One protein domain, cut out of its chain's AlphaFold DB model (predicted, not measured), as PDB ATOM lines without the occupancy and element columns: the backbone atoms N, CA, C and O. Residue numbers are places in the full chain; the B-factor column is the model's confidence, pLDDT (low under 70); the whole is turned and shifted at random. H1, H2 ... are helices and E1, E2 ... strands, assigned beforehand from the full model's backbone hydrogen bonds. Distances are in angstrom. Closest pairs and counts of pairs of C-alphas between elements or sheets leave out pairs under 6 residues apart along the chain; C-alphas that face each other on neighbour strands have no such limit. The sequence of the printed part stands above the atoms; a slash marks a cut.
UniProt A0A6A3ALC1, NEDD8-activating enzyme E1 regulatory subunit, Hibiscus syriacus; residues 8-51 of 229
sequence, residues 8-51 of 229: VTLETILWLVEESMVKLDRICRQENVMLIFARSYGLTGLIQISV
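This is residues 8 to 51 of the 229 residues of the protein "NEDD8-activating enzyme E1 regulatory subunit" of Hibiscus syriacus (UniProt A0A6A3ALC1). A long hairpin of two strands, E2 and E3, with the short strand E1 beside E2, makes a narrow sheet; one helix, H1, covers part of one face and the other face is bare, giving two layers. The link from E1 crosses from the sheet to the start of H1, and H1 then runs back along the strands. The printed part has 44 residues, with one named helix and three named strands in the order E1, H1, E2, E3; the sheet is mixed, its order E1, E2, E3, and the class is mixed, helices and strands. The whole is compact, with a radius of gyration of the C-alphas of 10.6 A, yet elongated in outline, spanning 33 by 17 by 12 A.

Begin at E2, residues 34 to 41, the inner strand of the sheet. E3, residues 44 to 50, is its antiparallel neighbour at 167 degrees, and the two form a hairpin; look for N 37 and O 48, 2.8 A apart, and N 41 and O 44, also 2.8 A, both within hydrogen-bond range. On the other side of E2 is E1, residues 8 to 10, parallel to it at 8 degrees, with N 8 and O 34 within hydrogen-bond range at 3.4 A. The edge strands E1 and E3 are apart. H1, residues 18 to 30, is on the sheet at a height over the sheet of 10.0 A. It lies over E2, and only just not over E3, on which 2 of its 13 C-alphas fall; it runs along the strands, at 2 degrees to E2 on the local plane. Its closest C-alphas to E2 are those of Cys 28 and Leu 35, 6.7 A apart. E1, H1 and E2 form a strand-helix-strand unit, two parallel neighbour strands with a helix between, and its crossover is right-handed. In H1 every O i to N i+4 pair is within hydrogen-bond range.

Find C-alpha 34 at (-24.677, -17.778, 8.762); from there E2 runs 23.3 A to C-alpha 41. E3 runs 20.0 A from C-alpha 44 to C-alpha 50 at (-22.600, -12.089, 8.299). H1 covers 18.6 A from C-alpha 18 to C-alpha 30. E1 begins at C-alpha 8, (-22.748, -22.091, 4.483), and spans 5.8 A.

The C-alphas of Glu 31 and Leu 43 are the two farthest apart, at 33.7 A. The printed part has no cut. The links H1 to E2 and E2 to E3 are tight, and E1 to H1 is short. The mean pLDDT of the printed part is 79.7; look at residues 8 to 16 for the values under 70.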
ATOM      1  N   VAL A   8     -23.241 -22.172   5.853       55.41
ATOM      2  CA  VAL A   8     -22.748 -22.091   4.483       55.41
ATOM      3  C   VAL A   8     -21.334 -21.532   4.566       55.41
ATOM      4  O   VAL A   8     -21.098 -20.328   4.470       55.41
ATOM      5  N   THR A   9     -20.374 -22.428   4.786       48.62
ATOM      6  CA  THR A   9     -18.951 -22.130   4.618       48.62
ATOM      7  C   THR A   9     -18.645 -22.083   3.126       48.62
ATOM      8  O   THR A   9     -18.438 -23.097   2.466       48.62
ATOM      9  N   LEU A  10     -18.647 -20.875   2.570       53.97
ATOM     10  CA  LEU A  10     -18.218 -20.610   1.198       53.97
ATOM     11  C   LEU A  10     -16.724 -20.277   1.204       53.97
ATOM     12  O   LEU A  10     -16.317 -19.129   1.055       53.97
ATOM     13  N   GLU A  11     -15.896 -21.304   1.409       43.75
ATOM     14  CA  GLU A  11     -14.444 -21.145   1.585       43.75
ATOM     15  C   GLU A  11     -13.701 -20.688   0.324       43.75
ATOM     16  O   GLU A  11     -12.582 -20.194   0.415       43.75
ATOM     17  N   THR A  12     -14.285 -20.805  -0.868       46.44
ATOM     18  CA  THR A  12     -13.580 -20.446  -2.105       46.44
ATOM     19  C   THR A  12     -14.538 -19.985  -3.194       46.44
ATOM     20  O   THR A  12     -14.866 -20.721  -4.120       46.44
ATOM     21  N   ILE A  13     -14.934 -18.710  -3.165       47.84
ATOM     22  CA  ILE A  13     -15.230 -18.022  -4.427       47.84
ATOM     23  C   ILE A  13     -14.320 -16.807  -4.537       47.84
ATOM     24  O   ILE A  13     -14.691 -15.674  -4.239       47.84
ATOM     25  N   LEU A  14     -13.111 -17.075  -5.031       51.53
ATOM     26  CA  LEU A  14     -12.086 -16.090  -5.385       51.53
ATOM     27  C   LEU A  14     -12.570 -15.048  -6.428       51.53
ATOM     28  O   LEU A  14     -11.840 -14.119  -6.746       51.53
ATOM     29  N   TRP A  15     -13.793 -15.197  -6.958       57.31
ATOM     30  CA  TRP A  15     -14.313 -14.457  -8.111       57.31
ATOM     31  C   TRP A  15     -15.770 -13.979  -7.971       57.31
ATOM     32  O   TRP A  15     -16.401 -13.635  -8.969       57.31
ATOM     33  N   LEU A  16     -16.344 -13.952  -6.762       66.75
ATOM     34  CA  LEU A  16     -17.662 -13.337  -6.569       66.75
ATOM     35  C   LEU A  16     -17.504 -11.822  -6.715       66.75
ATOM     36  O   LEU A  16     -16.816 -11.198  -5.911       66.75
ATOM     37  N   VAL A  17     -18.137 -11.233  -7.729       77.81
ATOM     38  CA  VAL A  17     -18.241  -9.773  -7.863       77.81
ATOM     39  C   VAL A  17     -19.033  -9.228  -6.668       77.81
ATOM     40  O   VAL A  17     -19.948  -9.891  -6.177       77.81
ATOM     41  N   GLU A  18     -18.677  -8.035  -6.191       79.38
ATOM     42  CA  GLU A  18     -19.268  -7.388  -5.008       79.38
ATOM     43  C   GLU A  18     -20.805  -7.403  -5.016       79.38
ATOM     44  O   GLU A  18     -21.432  -7.752  -4.018       79.38
ATOM     45  N   GLU A  19     -21.422  -7.150  -6.172       86.00
ATOM     46  CA  GLU A  19     -22.880  -7.171  -6.330       86.00
ATOM     47  C   GLU A  19     -23.506  -8.521  -5.933       86.00
ATOM     48  O   GLU A  19     -24.545  -8.574  -5.272       86.00
ATOM     49  N   SER A  20     -22.865  -9.628  -6.304       85.56
ATOM     50  CA  SER A  20     -23.345 -10.972  -5.982       85.56
ATOM     51  C   SER A  20     -23.154 -11.306  -4.503       85.56
ATOM     52  O   SER A  20     -23.987 -12.010  -3.935       85.56
ATOM     53  N   MET A  21     -22.113 -10.769  -3.857       83.69
ATOM     54  CA  MET A  21     -21.933 -10.920  -2.408       83.69
ATOM     55  C   MET A  21     -23.025 -10.205  -1.630       83.69
ATOM     56  O   MET A  21     -23.589 -10.791  -0.717       83.69
ATOM     57  N   VAL A  22     -23.356  -8.970  -2.013       88.56
ATOM     58  CA  VAL A  22     -24.423  -8.194  -1.364       88.56
ATOM     59  C   VAL A  22     -25.775  -8.892  -1.533       88.56
ATOM     60  O   VAL A  22     -26.568  -8.962  -0.593       88.56
ATOM     61  N   LYS A  23     -26.041  -9.459  -2.717       89.88
ATOM     62  CA  LYS A  23     -27.256 -10.255  -2.954       89.88
ATOM     63  C   LYS A  23     -27.296 -11.504  -2.074       89.88
ATOM     64  O   LYS A  23     -28.337 -11.773  -1.480       89.88
ATOM     65  N   LEU A  24     -26.186 -12.239  -1.987       88.06
ATOM     66  CA  LEU A  24     -26.095 -13.454  -1.182       88.06
ATOM     67  C   LEU A  24     -26.240 -13.153   0.313       88.06
ATOM     68  O   LEU A  24     -27.026 -13.807   0.985       88.06
ATOM     69  N   ASP A  25     -25.557 -12.120   0.802       88.44
ATOM     70  CA  ASP A  25     -25.665 -11.624   2.174       88.44
ATOM     71  C   ASP A  25     -27.119 -11.338   2.560       88.44
ATOM     72  O   ASP A  25     -27.617 -11.832   3.573       88.44
ATOM     73  N   ARG A  26     -27.837 -10.608   1.697       90.25
ATOM     74  CA  ARG A  26     -29.244 -10.272   1.923       90.25
ATOM     75  C   ARG A  26     -30.123 -11.517   2.029       90.25
ATOM     76  O   ARG A  26     -30.971 -11.568   2.914       90.25
ATOM     77  N   ILE A  27     -29.929 -12.495   1.142       89.69
ATOM     78  CA  ILE A  27     -30.694 -13.753   1.148       89.69
ATOM     79  C   ILE A  27     -30.377 -14.550   2.418       89.69
ATOM     80  O   ILE A  27     -31.291 -14.946   3.135       89.69
ATOM     81  N   CYS A  28     -29.096 -14.721   2.754       88.56
ATOM     82  CA  CYS A  28     -28.678 -15.448   3.952       88.56
ATOM     83  C   CYS A  28     -29.242 -14.819   5.235       88.56
ATOM     84  O   CYS A  28     -29.735 -15.540   6.099       88.56
ATOM     85  N   ARG A  29     -29.269 -13.485   5.344       87.75
ATOM     86  CA  ARG A  29     -29.881 -12.791   6.492       87.75
ATOM     87  C   ARG A  29     -31.392 -12.988   6.591       87.75
ATOM     88  O   ARG A  29     -31.910 -13.072   7.703       87.75
ATOM     89  N   GLN A  30     -32.096 -13.036   5.459       88.75
ATOM     90  CA  GLN A  30     -33.543 -13.280   5.425       88.75
ATOM     91  C   GLN A  30     -33.884 -14.699   5.887       88.75
ATOM     92  O   GLN A  30     -34.826 -14.876   6.652       88.75
ATOM     93  N   GLU A  31     -33.062 -15.672   5.499       86.62
ATOM     94  CA  GLU A  31     -33.232 -17.089   5.844       86.62
ATOM     95  C   GLU A  31     -32.565 -17.485   7.177       86.62
ATOM     96  O   GLU A  31     -32.549 -18.658   7.542       86.62
ATOM     97  N   ASN A  32     -32.000 -16.521   7.917       83.31
ATOM     98  CA  ASN A  32     -31.261 -16.745   9.166       83.31
ATOM     99  C   ASN A  32     -30.108 -17.767   9.038       83.31
ATOM    100  O   ASN A  32     -29.867 -18.592   9.920       83.31
ATOM    101  N   VAL A  33     -29.392 -17.710   7.917       85.81
ATOM    102  CA  VAL A  33     -28.238 -18.556   7.595       85.81
ATOM    103  C   VAL A  33     -26.952 -17.768   7.835       85.81
ATOM    104  O   VAL A  33     -26.804 -16.644   7.356       85.81
ATOM    105  N   MET A  34     -26.001 -18.367   8.556       85.25
ATOM    106  CA  MET A  34     -24.677 -17.778   8.762       85.25
ATOM    107  C   MET A  34     -23.859 -17.851   7.472       85.25
ATOM    108  O   MET A  34     -23.738 -18.918   6.863       85.25
ATOM    109  N   LEU A  35     -23.262 -16.724   7.092       86.94
ATOM    110  CA  LEU A  35     -22.418 -16.595   5.912       86.94
ATOM    111  C   LEU A  35     -21.028 -16.098   6.307       86.94
ATOM    112  O   LEU A  35     -20.894 -15.095   7.007       86.94
ATOM    113  N   ILE A  36     -19.990 -16.781   5.826       87.56
ATOM    114  CA  ILE A  36     -18.595 -16.374   6.008       87.56
ATOM    115  C   ILE A  36     -17.975 -16.162   4.630       87.56
ATOM    116  O   ILE A  36     -17.912 -17.084   3.820       87.56
ATOM    117  N   PHE A  37     -17.503 -14.947   4.374       85.38
ATOM    118  CA  PHE A  37     -16.696 -14.617   3.209       85.38
ATOM    119  C   PHE A  37     -15.222 -14.646   3.586       85.38
ATOM    120  O   PHE A  37     -14.802 -13.894   4.460       85.38
ATOM    121  N   ALA A  38     -14.431 -15.452   2.886       85.56
ATOM    122  CA  ALA A  38     -12.977 -15.434   2.971       85.56
ATOM    123  C   ALA A  38     -12.390 -15.068   1.603       85.56
ATOM    124  O   ALA A  38     -12.741 -15.655   0.578       85.56
ATOM    125  N   ARG A  39     -11.508 -14.069   1.566       81.25
ATOM    126  CA  ARG A  39     -10.821 -13.603   0.356       81.25
ATOM    127  C   ARG A  39      -9.333 -13.473   0.621       81.25
ATOM    128  O   ARG A  39      -8.930 -13.054   1.697       81.25
ATOM    129  N   SER A  40      -8.525 -13.781  -0.386       86.00
ATOM    130  CA  SER A  40      -7.082 -13.560  -0.356       86.00
ATOM    131  C   SER A  40      -6.670 -12.701  -1.546       86.00
ATOM    132  O   SER A  40      -6.988 -13.022  -2.691       86.00
ATOM    133  N   TYR A  41      -5.976 -11.603  -1.267       84.69
ATOM    134  CA  TYR A  41      -5.374 -10.695  -2.236       84.69
ATOM    135  C   TYR A  41      -3.865 -10.634  -1.978       84.69
ATOM    136  O   TYR A  41      -3.382  -9.860  -1.149       84.69
ATOM    137  N   GLY A  42      -3.109 -11.474  -2.690       87.19
ATOM    138  CA  GLY A  42      -1.659 -11.583  -2.529       87.19
ATOM    139  C   GLY A  42      -1.282 -12.053  -1.124       87.19
ATOM    140  O   GLY A  42      -1.500 -13.209  -0.780       87.19
ATOM    141  N   LEU A  43      -0.718 -11.146  -0.321       91.19
ATOM    142  CA  LEU A  43      -0.326 -11.398   1.073       91.19
ATOM    143  C   LEU A  43      -1.377 -10.931   2.096       91.19
ATOM    144  O   LEU A  43      -1.127 -10.991   3.296       91.19
ATOM    145  N   THR A  44      -2.534 -10.438   1.645       91.06
ATOM    146  CA  THR A  44      -3.615  -9.953   2.518       91.06
ATOM    147  C   THR A  44      -4.800 -10.909   2.482       91.06
ATOM    148  O   THR A  44      -5.350 -11.167   1.415       91.06
ATOM    149  N   GLY A  45      -5.224 -11.397   3.647       88.81
ATOM    150  CA  GLY A  45      -6.488 -12.115   3.818       88.81
ATOM    151  C   GLY A  45      -7.577 -11.195   4.370       88.81
ATOM    152  O   GLY A  45      -7.307 -10.369   5.236       88.81
ATOM    153  N   LEU A  46      -8.808 -11.347   3.887       85.06
ATOM    154  CA  LEU A  46     -10.010 -10.698   4.404       85.06
ATOM    155  C   LEU A  46     -11.017 -11.779   4.791       85.06
ATOM    156  O   LEU A  46     -11.349 -12.628   3.966       85.06
ATOM    157  N   ILE A  47     -11.533 -11.710   6.016       89.06
ATOM    158  CA  ILE A  47     -12.637 -12.548   6.480       89.06
ATOM    159  C   ILE A  47     -13.772 -11.625   6.925       89.06
ATOM    160  O   ILE A  47     -13.552 -10.708   7.712       89.06
ATOM    161  N   GLN A  48     -14.978 -11.863   6.418       87.25
ATOM    162  CA  GLN A  48     -16.189 -11.148   6.805       87.25
ATOM    163  C   GLN A  48     -17.264 -12.159   7.193       87.25
ATOM    164  O   GLN A  48     -17.606 -13.040   6.409       87.25
ATOM    165  N   ILE A  49     -17.815 -12.007   8.395       89.19
ATOM    166  CA  ILE A  49     -18.906 -12.836   8.907       89.19
ATOM    167  C   ILE A  49     -20.198 -12.027   8.812       89.19
ATOM    168  O   ILE A  49     -20.230 -10.852   9.175       89.19
ATOM    169  N   SER A  50     -21.261 -12.656   8.323       88.69
ATOM    170  CA  SER A  50     -22.600 -12.089   8.299       88.69
ATOM    171  C   SER A  50     -23.590 -13.055   8.919       88.69
ATOM    172  O   SER A  50     -23.748 -14.200   8.492       88.69
ATOM    173  N   VAL A  51     -24.247 -12.573   9.961       88.31
ATOM    174  CA  VAL A  51     -25.244 -13.295  10.735       88.31
ATOM    175  C   VAL A  51     -26.250 -12.269  11.244       88.31
ATOM    176  O   VAL A  51     -25.883 -11.124  11.511       88.31
TER     177      VAL A  51